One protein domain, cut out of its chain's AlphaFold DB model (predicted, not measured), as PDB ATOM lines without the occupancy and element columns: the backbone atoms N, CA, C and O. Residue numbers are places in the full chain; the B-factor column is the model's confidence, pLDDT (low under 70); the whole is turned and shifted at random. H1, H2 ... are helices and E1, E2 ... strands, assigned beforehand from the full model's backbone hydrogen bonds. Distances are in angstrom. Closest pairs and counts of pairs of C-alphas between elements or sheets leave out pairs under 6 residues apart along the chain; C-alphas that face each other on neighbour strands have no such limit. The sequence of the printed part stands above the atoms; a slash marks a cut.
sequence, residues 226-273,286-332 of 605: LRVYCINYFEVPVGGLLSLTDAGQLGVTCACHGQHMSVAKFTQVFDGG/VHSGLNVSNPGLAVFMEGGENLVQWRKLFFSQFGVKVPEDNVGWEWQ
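This is residues 226 to 273 and 286 to 332 of the 605 residues of a protein of Physcomitrium patens (UniProt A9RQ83). A strongly twisted sheet of five strands curls partway round the short helix H1, while H2 stands up from the end of the sheet at E5. Long stretches with no named element, residues 286 to 298 and 318 to 332, make up much of the rest. The 95 printed residues hold E1, E2, E3, E4, H1, E5 and H2 along the chain; the sheet's order is E4, E3, E2, E1, E5, antiparallel throughout. The class is mixed, with 39 residues in named elements, under half; the whole is compact, with a radius of gyration of the C-alphas of 12.7 A, yet elongated, spanning 42 by 27 by 25 A.

E1, residues 227 to 231, and E2, residues 237 to 244, form a hairpin, with N 228 and O 240 2.9 A apart. E2 and E3, residues 250 to 254, form the next, with N 243 and O 251 at 2.8 A. E3 and E4, residues 260 to 262, form a third, with N 261 and O 252 at 2.9 A. E1 to E4 are a meander, each strand the antiparallel neighbour of the one before. H1, residues 263 to 266, is on the sheet at a height of 7.4 A; its closest C-alpha pair with E3 is Val 263 and Gly 251, 5.4 A. E5, residues 299 to 301, is an edge strand antiparallel to E1, with N 229 and O 300 at 2.8 A. H2, residues 307 to 317, stands up from the sheet at 52 degrees; its closest C-alpha pair with E5 is Leu 307 and Phe 300, 5.5 A. H1 and H2 are apart. Every O i to N i+4 pair of H2 is within hydrogen-bond range; H1 is too short for one.

E1 begins at C-alpha 227 (-27.538, -23.253, 5.321). E2 is 21.7 A long and H2 15.4 A. H2 ends at C-alpha 317 (-12.514, -23.044, -7.023).

The C-alphas farthest apart, of Gly 273 and Gly 319, are 44.3 A apart. Residues 274 to 285 are not printed; C-alphas 273 and 286 are 13.1 A apart across this cut, which lies in the link from H1 to E5. The links printed whole are tight. The mean pLDDT of the printed part is 78.9; 19 residues are under 70, among them 269 to 273 and 286 to 293.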
ATOM      1  N   LEU A 226     -22.936 -22.882   6.452       88.56
ATOM      2  CA  LEU A 226     -23.697 -22.908   5.200       88.56
ATOM      3  C   LEU A 226     -25.085 -23.542   5.405       88.56
ATOM      4  O   LEU A 226     -25.180 -24.713   5.767       88.56
ATOM      5  N   ARG A 227     -26.156 -22.772   5.182       92.50
ATOM      6  CA  ARG A 227     -27.538 -23.253   5.321       92.50
ATOM      7  C   ARG A 227     -27.994 -24.020   4.084       92.50
ATOM      8  O   ARG A 227     -27.752 -23.594   2.953       92.50
ATOM      9  N   VAL A 228     -28.681 -25.130   4.333       92.88
ATOM     10  CA  VAL A 228     -29.325 -25.981   3.329       92.88
ATOM     11  C   VAL A 228     -30.786 -26.226   3.677       92.88
ATOM     12  O   VAL A 228     -31.174 -26.178   4.845       92.88
ATOM     13  N   TYR A 229     -31.583 -26.512   2.655       90.75
ATOM     14  CA  TYR A 229     -33.012 -26.764   2.746       90.75
ATOM     15  C   TYR A 229     -33.386 -27.980   1.902       90.75
ATOM     16  O   TYR A 229     -32.880 -28.144   0.793       90.75
ATOM     17  N   CYS A 230     -34.298 -28.809   2.396       88.69
ATOM     18  CA  CYS A 230     -34.992 -29.814   1.597       88.69
ATOM     19  C   CYS A 230     -36.502 -29.564   1.673       88.69
ATOM     20  O   CYS A 230     -36.989 -29.040   2.673       88.69
ATOM     21  N   ILE A 231     -37.243 -29.883   0.614       81.00
ATOM     22  CA  ILE A 231     -38.702 -29.727   0.588       81.00
ATOM     23  C   ILE A 231     -39.317 -31.043   1.064       81.00
ATOM     24  O   ILE A 231     -39.045 -32.090   0.471       81.00
ATOM     25  N   ASN A 232     -40.130 -31.003   2.122       73.88
ATOM     26  CA  ASN A 232     -40.806 -32.198   2.618       73.88
ATOM     27  C   ASN A 232     -42.057 -32.550   1.796       73.88
ATOM     28  O   ASN A 232     -42.474 -31.807   0.907       73.88
ATOM     29  N   TYR A 233     -42.662 -33.706   2.084       65.25
ATOM     30  CA  TYR A 233     -43.868 -34.170   1.380       65.25
ATOM     31  C   TYR A 233     -45.050 -33.182   1.483       65.25
ATOM     32  O   TYR A 233     -45.880 -33.113   0.581       65.25
ATOM     33  N   PHE A 234     -45.098 -32.377   2.547       70.62
ATOM     34  CA  PHE A 234     -46.112 -31.347   2.785       70.62
ATOM     35  C   PHE A 234     -45.760 -29.979   2.162       70.62
ATOM     36  O   PHE A 234     -46.349 -28.968   2.537       70.62
ATOM     37  N   GLU A 235     -44.789 -29.932   1.241       74.75
ATOM     38  CA  GLU A 235     -44.226 -28.714   0.629       74.75
ATOM     39  C   GLU A 235     -43.581 -27.729   1.632       74.75
ATOM     40  O   GLU A 235     -43.271 -26.585   1.290       74.75
ATOM     41  N   VAL A 236     -43.321 -28.163   2.870       76.75
ATOM     42  CA  VAL A 236     -42.676 -27.347   3.906       76.75
ATOM     43  C   VAL A 236     -41.151 -27.463   3.774       76.75
ATOM     44  O   VAL A 236     -40.620 -28.578   3.747       76.75
ATOM     45  N   PRO A 237     -40.408 -26.342   3.703       80.44
ATOM     46  CA  PRO A 237     -38.953 -26.374   3.651       80.44
ATOM     47  C   PRO A 237     -38.369 -26.719   5.024       80.44
ATOM     48  O   PRO A 237     -38.509 -25.969   5.991       80.44
ATOM     49  N   VAL A 238     -37.646 -27.831   5.093       85.75
ATOM     50  CA  VAL A 238     -36.879 -28.246   6.264       85.75
ATOM     51  C   VAL A 238     -35.453 -27.729   6.147       85.75
ATOM     52  O   VAL A 238     -34.749 -28.032   5.185       85.75
ATOM     53  N   GLY A 239     -35.018 -26.956   7.142       89.31
ATOM     54  CA  GLY A 239     -33.664 -26.410   7.208       89.31
ATOM     55  C   GLY A 239     -32.628 -27.364   7.812       89.31
ATOM     56  O   GLY A 239     -32.930 -28.250   8.616       89.31
ATOM     57  N   GLY A 240     -31.365 -27.115   7.483       91.25
ATOM     58  CA  GLY A 240     -30.199 -27.740   8.092       91.25
ATOM     59  C   GLY A 240     -28.925 -26.921   7.877       91.25
ATOM     60  O   GLY A 240     -28.906 -25.936   7.134       91.25
ATOM     61  N   LEU A 241     -27.846 -27.329   8.539       92.50
ATOM     62  CA  LEU A 241     -26.505 -26.770   8.367       92.50
ATOM     63  C   LEU A 241     -25.603 -27.794   7.681       92.50
ATOM     64  O   LEU A 241     -25.427 -28.905   8.183       92.50
ATOM     65  N   LEU A 242     -25.018 -27.405   6.553       92.31
ATOM     66  CA  LEU A 242     -24.085 -28.223   5.794       92.31
ATOM     67  C   LEU A 242     -22.727 -28.297   6.506       92.31
ATOM     68  O   LEU A 242     -22.139 -27.280   6.901       92.31
ATOM     69  N   SER A 243     -22.223 -29.520   6.606       88.81
ATOM     70  CA  SER A 243     -20.914 -29.883   7.137       88.81
ATOM     71  C   SER A 243     -20.122 -30.642   6.073       88.81
ATOM     72  O   SER A 243     -20.691 -31.363   5.252       88.81
ATOM     73  N   LEU A 244     -18.800 -30.478   6.086       86.12
ATOM     74  CA  LEU A 244     -17.875 -31.107   5.144       86.12
ATOM     75  C   LEU A 244     -16.738 -31.758   5.940       86.12
ATOM     76  O   LEU A 244     -16.136 -31.097   6.789       86.12
ATOM     77  N   THR A 245     -16.447 -33.034   5.688       79.50
ATOM     78  CA  THR A 245     -15.278 -33.703   6.280       79.50
ATOM     79  C   THR A 245     -13.996 -33.365   5.527       79.50
ATOM     80  O   THR A 245     -14.018 -33.048   4.338       79.50
ATOM     81  N   ASP A 246     -12.854 -33.554   6.188       73.38
ATOM     82  CA  ASP A 246     -11.528 -33.464   5.560       73.38
ATOM     83  C   ASP A 246     -11.333 -34.502   4.427       73.38
ATOM     84  O   ASP A 246     -10.461 -34.346   3.575       73.38
ATOM     85  N   ALA A 247     -12.174 -35.548   4.384       72.19
ATOM     86  CA  ALA A 247     -12.243 -36.539   3.308       72.19
ATOM     87  C   ALA A 247     -13.173 -36.130   2.141       72.19
ATOM     88  O   ALA A 247     -13.374 -36.913   1.213       72.19
ATOM     89  N   GLY A 248     -13.768 -34.934   2.178       74.81
ATOM     90  CA  GLY A 248     -14.651 -34.417   1.129       74.81
ATOM     91  C   GLY A 248     -16.097 -34.932   1.171       74.81
ATOM     92  O   GLY A 248     -16.840 -34.704   0.216       74.81
ATOM     93  N   GLN A 249     -16.510 -35.622   2.240       81.31
ATOM     94  CA  GLN A 249     -17.883 -36.124   2.407       81.31
ATOM     95  C   GLN A 249     -18.795 -35.027   2.961       81.31
ATOM     96  O   GLN A 249     -18.400 -34.289   3.869       81.31
ATOM     97  N   LEU A 250     -20.017 -34.931   2.434       87.94
ATOM     98  CA  LEU A 250     -21.011 -33.951   2.867       87.94
ATOM     99  C   LEU A 250     -21.986 -34.560   3.874       87.94
ATOM    100  O   LEU A 250     -22.461 -35.682   3.711       87.94
ATOM    101  N   GLY A 251     -22.321 -33.780   4.895       89.81
ATOM    102  CA  GLY A 251     -23.322 -34.117   5.899       89.81
ATOM    103  C   GLY A 251     -24.161 -32.905   6.271       89.81
ATOM    104  O   GLY A 251     -23.806 -31.765   5.966       89.81
ATOM    105  N   VAL A 252     -25.293 -33.147   6.922       90.88
ATOM    106  CA  VAL A 252     -26.243 -32.109   7.325       90.88
ATOM    107  C   VAL A 252     -26.560 -32.267   8.804       90.88
ATOM    108  O   VAL A 252     -26.980 -33.335   9.243       90.88
ATOM    109  N   THR A 253     -26.419 -31.190   9.575       90.88
ATOM    110  CA  THR A 253     -27.066 -31.078  10.887       90.88
ATOM    111  C   THR A 253     -28.487 -30.582  10.660       90.88
ATOM    112  O   THR A 253     -28.692 -29.419  10.309       90.88
ATOM    113  N   CYS A 254     -29.469 -31.464  10.817       89.12
ATOM    114  CA  CYS A 254     -30.881 -31.138  10.629       89.12
ATOM    115  C   CYS A 254     -31.364 -30.140  11.698       89.12
ATOM    116  O   CYS A 254     -31.120 -30.349  12.886       89.12
ATOM    117  N   ALA A 255     -32.092 -29.088  11.302       86.25
ATOM    118  CA  ALA A 255     -32.624 -28.103  12.247       86.25
ATOM    119  C   ALA A 255     -33.766 -28.656  13.120       86.25
ATOM    120  O   ALA A 255     -33.873 -28.266  14.277       86.25
ATOM    121  N   CYS A 256     -34.582 -29.583  12.603       80.94
ATOM    122  CA  CYS A 256     -35.715 -30.159  13.340       80.94
ATOM    123  C   CYS A 256     -35.277 -31.090  14.483       80.94
ATOM    124  O   CYS A 256     -35.906 -31.103  15.533       80.94
ATOM    125  N   HIS A 257     -34.194 -31.853  14.292       79.19
ATOM    126  CA  HIS A 257     -33.748 -32.872  15.257       79.19
ATOM    127  C   HIS A 257     -32.430 -32.530  15.961       79.19
ATOM    128  O   HIS A 257     -31.990 -33.270  16.836       79.19
ATOM    129  N   GLY A 258     -31.721 -31.488  15.514       81.94
ATOM    130  CA  GLY A 258     -30.351 -31.182  15.946       81.94
ATOM    131  C   GLY A 258     -29.307 -32.254  15.587       81.94
ATOM    132  O   GLY A 258     -28.136 -32.105  15.928       81.94
ATOM    133  N   GLN A 259     -29.708 -33.338  14.913       81.94
ATOM    134  CA  GLN A 259     -28.857 -34.491  14.633       81.94
ATOM    135  C   GLN A 259     -28.062 -34.306  13.336       81.94
ATOM    136  O   GLN A 259     -28.597 -33.861  12.317       81.94
ATOM    137  N   HIS A 260     -26.789 -34.695  13.381       86.81
ATOM    138  CA  HIS A 260     -25.926 -34.795  12.211       86.81
ATOM    139  C   HIS A 260     -26.204 -36.093  11.437       86.81
ATOM    140  O   HIS A 260     -26.263 -37.168  12.034       86.81
ATOM    141  N   MET A 261     -26.366 -36.007  10.117       86.38
ATOM    142  CA  MET A 261     -26.721 -37.133   9.248       86.38
ATOM    143  C   MET A 261     -26.131 -36.992   7.836       86.38
ATOM    144  O   MET A 261     -25.599 -35.940   7.476       86.38
ATOM    145  N   SER A 262     -26.223 -38.057   7.034       88.75
ATOM    146  CA  SER A 262     -25.867 -38.015   5.612       88.75
ATOM    147  C   SER A 262     -26.846 -37.158   4.808       88.75
ATOM    148  O   SER A 262     -27.993 -36.966   5.217       88.75
ATOM    149  N   VAL A 263     -26.408 -36.641   3.655       87.81
ATOM    150  CA  VAL A 263     -27.300 -35.898   2.745       87.81
ATOM    151  C   VAL A 263     -28.426 -36.817   2.266       87.81
ATOM    152  O   VAL A 263     -29.575 -36.395   2.238       87.81
ATOM    153  N   ALA A 264     -28.117 -38.089   1.990       84.94
ATOM    154  CA  ALA A 264     -29.115 -39.099   1.649       84.94
ATOM    155  C   ALA A 264     -30.163 -39.281   2.760       84.94
ATOM    156  O   ALA A 264     -31.360 -39.186   2.495       84.94
ATOM    157  N   LYS A 265     -29.734 -39.447   4.019       82.38
ATOM    158  CA  LYS A 265     -30.640 -39.597   5.169       82.38
ATOM    159  C   LYS A 265     -31.461 -38.333   5.448       82.38
ATOM    160  O   LYS A 265     -32.604 -38.445   5.872       82.38
ATOM    161  N   PHE A 266     -30.928 -37.144   5.163       84.50
ATOM    162  CA  PHE A 266     -31.681 -35.886   5.236       84.50
ATOM    163  C   PHE A 266     -32.809 -35.802   4.188       84.50
ATOM    164  O   PHE A 266     -33.805 -35.129   4.425       84.50
ATOM    165  N   THR A 267     -32.683 -36.513   3.061       81.94
ATOM    166  CA  THR A 267     -33.672 -36.553   1.963       81.94
ATOM    167  C   THR A 267     -34.572 -37.792   1.940       81.94
ATOM    168  O   THR A 267     -35.373 -37.933   1.023       81.94
ATOM    169  N   GLN A 268     -34.422 -38.726   2.879       74.06
ATOM    170  CA  GLN A 268     -35.203 -39.969   2.887       74.06
ATOM    171  C   GLN A 268     -36.587 -39.785   3.531       74.06
ATOM    172  O   GLN A 268     -36.837 -38.826   4.259       74.06
ATOM    173  N   VAL A 269     -37.462 -40.765   3.302       60.66
ATOM    174  CA  VAL A 269     -38.633 -41.046   4.143       60.66
ATOM    175  C   VAL A 269     -38.276 -42.258   4.994       60.66
ATOM    176  O   VAL A 269     -37.841 -43.271   4.444       60.66
ATOM    177  N   PHE A 270     -38.479 -42.195   6.309       52.03
ATOM    178  CA  PHE A 270     -38.755 -43.419   7.056       52.03
ATOM    179  C   PHE A 270     -40.263 -43.614   7.011       52.03
ATOM    180  O   PHE A 270     -40.998 -42.909   7.699       52.03
ATOM    181  N   ASP A 271     -40.727 -44.568   6.203       44.66
ATOM    182  CA  ASP A 271     -42.008 -45.179   6.520       44.66
ATOM    183  C   ASP A 271     -41.844 -45.788   7.912       44.66
ATOM    184  O   ASP A 271     -40.943 -46.602   8.145       44.66
ATOM    185  N   GLY A 272     -42.695 -45.368   8.849       44.16
ATOM    186  CA  GLY A 272     -42.836 -46.008  10.150       44.16
ATOM    187  C   GLY A 272     -43.356 -47.423   9.935       44.16
ATOM    188  O   GLY A 272     -44.559 -47.664   9.996       44.16
ATOM    189  N   GLY A 273     -42.447 -48.341   9.599       39.84
ATOM    190  CA  GLY A 273     -42.783 -49.707   9.239       39.84
ATOM    191  C   GLY A 273     -43.604 -50.336  10.353       39.84
ATOM    192  O   GLY A 273     -43.193 -50.307  11.512       39.84
ATOM    193  N   VAL A 286     -38.991 -37.988   8.700       56.88
ATOM    194  CA  VAL A 286     -37.826 -37.714   7.828       56.88
ATOM    195  C   VAL A 286     -38.241 -36.888   6.611       56.88
ATOM    196  O   VAL A 286     -39.363 -36.968   6.112       56.88
ATOM    197  N   HIS A 287     -37.335 -36.008   6.195       57.34
ATOM    198  CA  HIS A 287     -37.686 -34.679   5.702       57.34
ATOM    199  C   HIS A 287     -37.988 -34.553   4.217       57.34
ATOM    200  O   HIS A 287     -38.202 -33.430   3.766       57.34
ATOM    201  N   SER A 288     -38.023 -35.632   3.433       53.88
ATOM    202  CA  SER A 288     -38.442 -35.511   2.033       53.88
ATOM    203  C   SER A 288     -39.074 -36.764   1.449       53.88
ATOM    204  O   SER A 288     -38.513 -37.851   1.499       53.88
ATOM    205  N   GLY A 289     -40.236 -36.574   0.814       52.69
ATOM    206  CA  GLY A 289     -41.004 -37.607   0.110       52.69
ATOM    207  C   GLY A 289     -40.431 -38.026  -1.248       52.69
ATOM    208  O   GLY A 289     -41.125 -38.668  -2.033       52.69
ATOM    209  N   LEU A 290     -39.210 -37.601  -1.576       53.78
ATOM    210  CA  LEU A 290     -38.633 -37.694  -2.911       53.78
ATOM    211  C   LEU A 290     -37.429 -38.636  -2.911       53.78
ATOM    212  O   LEU A 290     -36.299 -38.232  -2.647       53.78
ATOM    213  N   ASN A 291     -37.670 -39.890  -3.306       58.28
ATOM    214  CA  ASN A 291     -36.611 -40.837  -3.652       58.28
ATOM    215  C   ASN A 291     -35.946 -40.419  -4.981       58.28
ATOM    216  O   ASN A 291     -36.227 -40.966  -6.050       58.28
ATOM    217  N   VAL A 292     -35.114 -39.376  -4.923       61.31
ATOM    218  CA  VAL A 292     -34.286 -38.928  -6.043       61.31
ATOM    219  C   VAL A 292     -33.024 -39.779  -6.074       61.31
ATOM    220  O   VAL A 292     -32.332 -39.903  -5.068       61.31
ATOM    221  N   SER A 293     -32.665 -40.295  -7.252       69.19
ATOM    222  CA  SER A 293     -31.444 -41.093  -7.465       69.19
ATOM    223  C   SER A 293     -30.144 -40.387  -7.051       69.19
ATOM    224  O   SER A 293     -29.121 -41.040  -6.865       69.19
ATOM    225  N   ASN A 294     -30.182 -39.062  -6.900       85.00
ATOM    226  CA  ASN A 294     -29.126 -38.252  -6.315       85.00
ATOM    227  C   ASN A 294     -29.744 -37.288  -5.277       85.00
ATOM    228  O   ASN A 294     -30.453 -36.353  -5.668       85.00
ATOM    229  N   PRO A 295     -29.454 -37.453  -3.973       84.94
ATOM    230  CA  PRO A 295     -30.049 -36.635  -2.915       84.94
ATOM    231  C   PRO A 295     -29.567 -35.176  -2.956       84.94
ATOM    232  O   PRO A 295     -30.292 -34.262  -2.568       84.94
ATOM    233  N   GLY A 296     -28.387 -34.909  -3.525       88.19
ATOM    234  CA  GLY A 296     -27.875 -33.554  -3.735       88.19
ATOM    235  C   GLY A 296     -28.652 -32.727  -4.771       88.19
ATOM    236  O   GLY A 296     -28.357 -31.542  -4.932       88.19
ATOM    237  N   LEU A 297     -29.627 -33.318  -5.474       86.69
ATOM    238  CA  LEU A 297     -30.599 -32.593  -6.306       86.69
ATOM    239  C   LEU A 297     -31.857 -32.169  -5.527       86.69
ATOM    240  O   LEU A 297     -32.513 -31.216  -5.938       86.69
ATOM    241  N   ALA A 298     -32.186 -32.854  -4.426       86.75
ATOM    242  CA  ALA A 298     -33.329 -32.540  -3.561       86.75
ATOM    243  C   ALA A 298     -32.987 -31.520  -2.457       86.75
ATOM    244  O   ALA A 298     -33.885 -30.944  -1.840       86.75
ATOM    245  N   VAL A 299     -31.694 -31.296  -2.204       89.25
ATOM    246  CA  VAL A 299     -31.191 -30.316  -1.235       89.25
ATOM    247  C   VAL A 299     -30.731 -29.049  -1.951       89.25
ATOM    248  O   VAL A 299     -29.947 -29.108  -2.898       89.25
ATOM    249  N   PHE A 300     -31.182 -27.900  -1.456       91.19
ATOM    250  CA  PHE A 300     -30.879 -26.568  -1.970       91.19
ATOM    251  C   PHE A 300     -30.086 -25.762  -0.946       91.19
ATOM    252  O   PHE A 300     -30.330 -25.854   0.255       91.19
ATOM    253  N   MET A 301     -29.149 -24.947  -1.413       93.56
ATOM    254  CA  MET A 301     -28.482 -23.934  -0.598       93.56
ATOM    255  C   MET A 301     -29.422 -22.749  -0.348       93.56
ATOM    256  O   MET A 301     -30.391 -22.540  -1.076       93.56
ATOM    257  N   GLU A 302     -29.085 -21.897   0.618       89.69
ATOM    258  CA  GLU A 302     -29.768 -20.609   0.834       89.69
ATOM    259  C   GLU A 302     -29.769 -19.678  -0.401       89.69
ATOM    260  O   GLU A 302     -30.676 -18.862  -0.554       89.69
ATOM    261  N   GLY A 303     -28.802 -19.824  -1.319       85.81
ATOM    262  CA  GLY A 303     -28.775 -19.114  -2.607       85.81
ATOM    263  C   GLY A 303     -29.770 -19.638  -3.658       85.81
ATOM    264  O   GLY A 303     -30.016 -18.965  -4.662       85.81
ATOM    265  N   GLY A 304     -30.389 -20.800  -3.416       86.31
ATOM    266  CA  GLY A 304     -31.343 -21.460  -4.312       86.31
ATOM    267  C   GLY A 304     -30.721 -22.434  -5.319       86.31
ATOM    268  O   GLY A 304     -31.455 -23.155  -5.993       86.31
ATOM    269  N   GLU A 305     -29.393 -22.509  -5.428       91.44
ATOM    270  CA  GLU A 305     -28.718 -23.577  -6.163       91.44
ATOM    271  C   GLU A 305     -28.873 -24.932  -5.452       91.44
ATOM    272  O   GLU A 305     -28.867 -25.008  -4.223       91.44
ATOM    273  N   ASN A 306     -28.991 -26.024  -6.214       91.00
ATOM    274  CA  ASN A 306     -28.958 -27.363  -5.624       91.00
ATOM    275  C   ASN A 306     -27.544 -27.718  -5.132       91.00
ATOM    276  O   ASN A 306     -26.534 -27.181  -5.604       91.00
ATOM    277  N   LEU A 307     -27.466 -28.651  -4.187       90.69
ATOM    278  CA  LEU A 307     -26.223 -29.018  -3.521       90.69
ATOM    279  C   LEU A 307     -25.205 -29.653  -4.487       90.69
ATOM    280  O   LEU A 307     -24.008 -29.448  -4.311       90.69
ATOM    281  N   VAL A 308     -25.643 -30.336  -5.553       90.81
ATOM    282  CA  VAL A 308     -24.772 -30.791  -6.662       90.81
ATOM    283  C   VAL A 308     -24.069 -29.616  -7.352       90.81
ATOM    284  O   VAL A 308     -22.854 -29.653  -7.564       90.81
ATOM    285  N   GLN A 309     -24.816 -28.572  -7.710       90.81
ATOM    286  CA  GLN A 309     -24.296 -27.382  -8.381       90.81
ATOM    287  C   GLN A 309     -23.364 -26.594  -7.460       90.81
ATOM    288  O   GLN A 309     -22.260 -26.239  -7.881       90.81
ATOM    289  N   TRP A 310     -23.761 -26.394  -6.200       91.25
ATOM    290  CA  TRP A 310     -22.903 -25.782  -5.187       91.25
ATOM    291  C   TRP A 310     -21.591 -26.554  -5.027       91.25
ATOM    292  O   TRP A 310     -20.515 -25.974  -5.146       91.25
ATOM    293  N   ARG A 311     -21.664 -27.881  -4.860       88.31
ATOM    294  CA  ARG A 311     -20.508 -28.768  -4.682       88.31
ATOM    295  C   ARG A 311     -19.525 -28.682  -5.851       88.31
ATOM    296  O   ARG A 311     -18.320 -28.583  -5.630       88.31
ATOM    297  N   LYS A 312     -20.030 -28.671  -7.090       87.75
ATOM    298  CA  LYS A 312     -19.210 -28.509  -8.302       87.75
ATOM    299  C   LYS A 312     -18.500 -27.157  -8.335       87.75
ATOM    300  O   LYS A 312     -17.302 -27.115  -8.597       87.75
ATOM    301  N   LEU A 313     -19.212 -26.067  -8.043       87.31
ATOM    302  CA  LEU A 313     -18.631 -24.721  -8.001       87.31
ATOM    303  C   LEU A 313     -17.623 -24.563  -6.855       87.31
ATOM    304  O   LEU A 313     -16.582 -23.937  -7.046       87.31
ATOM    305  N   PHE A 314     -17.900 -25.146  -5.689       85.94
ATOM    306  CA  PHE A 314     -17.033 -25.105  -4.514       85.94
ATOM    307  C   PHE A 314     -15.704 -25.824  -4.774       85.94
ATOM    308  O   PHE A 314     -14.654 -25.191  -4.744       85.94
ATOM    309  N   PHE A 315     -15.722 -27.117  -5.116       84.00
ATOM    310  CA  PHE A 315     -14.481 -27.875  -5.332       84.00
ATOM    311  C   PHE A 315     -13.676 -27.397  -6.553       84.00
ATOM    312  O   PHE A 315     -12.444 -27.416  -6.510       84.00
ATOM    313  N   SER A 316     -14.347 -26.891  -7.597       83.19
ATOM    314  CA  SER A 316     -13.690 -26.291  -8.769       83.19
ATOM    315  C   SER A 316     -12.823 -25.078  -8.401       83.19
ATOM    316  O   SER A 316     -11.692 -24.971  -8.876       83.19
ATOM    317  N   GLN A 317     -13.286 -24.209  -7.489       82.88
ATOM    318  CA  GLN A 317     -12.514 -23.044  -7.023       82.88
ATOM    319  C   GLN A 317     -11.195 -23.427  -6.334       82.88
ATOM    320  O   GLN A 317     -10.231 -22.670  -6.404       82.88
ATOM    321  N   PHE A 318     -11.127 -24.610  -5.718       77.81
ATOM    322  CA  PHE A 318      -9.925 -25.118  -5.048       77.81
ATOM    323  C   PHE A 318      -9.094 -26.077  -5.918       77.81
ATOM    324  O   PHE A 318      -8.128 -26.665  -5.433       77.81
ATOM    325  N   GLY A 319      -9.450 -26.265  -7.196       76.00
ATOM    326  CA  GLY A 319      -8.760 -27.189  -8.105       76.00
ATOM    327  C   GLY A 319      -8.875 -28.668  -7.710       76.00
ATOM    328  O   GLY A 319      -8.112 -29.503  -8.199       76.00
ATOM    329  N   VAL A 320      -9.813 -29.006  -6.821       77.12
ATOM    330  CA  VAL A 320     -10.032 -30.370  -6.332       77.12
ATOM    331  C   VAL A 320     -10.940 -31.108  -7.314       77.12
ATOM    332  O   VAL A 320     -11.953 -30.573  -7.766       77.12
ATOM    333  N   LYS A 321     -10.603 -32.364  -7.637       74.56
ATOM    334  CA  LYS A 321     -11.499 -33.229  -8.414       74.56
ATOM    335  C   LYS A 321     -12.800 -33.421  -7.634       74.56
ATOM    336  O   LYS A 321     -12.786 -34.014  -6.559       74.56
ATOM    337  N   VAL A 322     -13.903 -32.920  -8.184       70.94
ATOM    338  CA  VAL A 322     -15.237 -33.083  -7.592       70.94
ATOM    339  C   VAL A 322     -15.544 -34.585  -7.483       70.94
ATOM    340  O   VAL A 322     -15.397 -35.281  -8.491       70.94
ATOM    341  N   PRO A 323     -15.969 -35.100  -6.314       70.31
ATOM    342  CA  PRO A 323     -16.515 -36.451  -6.213       70.31
ATOM    343  C   PRO A 323     -17.685 -36.634  -7.184       70.31
ATOM    344  O   PRO A 323     -18.419 -35.681  -7.455       70.31
ATOM    345  N   GLU A 324     -17.881 -37.847  -7.702       69.44
ATOM    346  CA  GLU A 324     -18.989 -38.118  -8.622       69.44
ATOM    347  C   GLU A 324     -20.352 -37.822  -7.990       69.44
ATOM    348  O   GLU A 324     -20.532 -37.854  -6.772       69.44
ATOM    349  N   ASP A 325     -21.351 -37.542  -8.823       71.94
ATOM    350  CA  ASP A 325     -22.713 -37.198  -8.391       71.94
ATOM    351  C   ASP A 325     -23.479 -38.347  -7.721       71.94
ATOM    352  O   ASP A 325     -24.552 -38.113  -7.177       71.94
ATOM    353  N   ASN A 326     -22.878 -39.535  -7.644       65.88
ATOM    354  CA  ASN A 326     -23.388 -40.693  -6.909       65.88
ATOM    355  C   ASN A 326     -22.590 -40.978  -5.614       65.88
ATOM    356  O   ASN A 326     -22.917 -41.907  -4.883       65.88
ATOM    357  N   VAL A 327     -21.529 -40.211  -5.325       66.06
ATOM    358  CA  VAL A 327     -20.550 -40.481  -4.254       66.06
ATOM    359  C   VAL A 327     -20.445 -39.284  -3.305       66.06
ATOM    360  O   VAL A 327     -20.567 -38.131  -3.717       66.06
ATOM    361  N   GLY A 328     -20.198 -39.539  -2.016       68.62
ATOM    362  CA  GLY A 328     -19.976 -38.493  -1.003       68.62
ATOM    363  C   GLY A 328     -21.246 -37.838  -0.445       68.62
ATOM    364  O   GLY A 328     -21.141 -36.853   0.283       68.62
ATOM    365  N   TRP A 329     -22.423 -38.380  -0.780       81.88
ATOM    366  CA  TRP A 329     -23.700 -38.070  -0.121       81.88
ATOM    367  C   TRP A 329     -23.937 -38.893   1.136       81.88
ATOM    368  O   TRP A 329     -24.666 -38.444   2.020       81.88
ATOM    369  N   GLU A 330     -23.327 -40.077   1.193       74.81
ATOM    370  CA  GLU A 330     -23.277 -40.874   2.405       74.81
ATOM    371  C   GLU A 330     -22.247 -40.319   3.376       74.81
ATOM    372  O   GLU A 330     -21.128 -39.953   3.009       74.81
ATOM    373  N   TRP A 331     -22.659 -40.298   4.636       70.56
ATOM    374  CA  TRP A 331     -21.823 -39.973   5.774       70.56
ATOM    375  C   TRP A 331     -21.431 -41.277   6.447       70.56
ATOM    376  O   TRP A 331     -22.268 -42.170   6.593       70.56
ATOM    377  N   GLN A 332     -20.184 -41.388   6.896       57.88
ATOM    378  CA  GLN A 332     -19.788 -42.515   7.730       57.88
ATOM    379  C   GLN A 332     -20.489 -42.412   9.088       57.88
ATOM    380  O   GLN A 332     -20.038 -41.724   9.999       57.88
TER     381      GLN A 332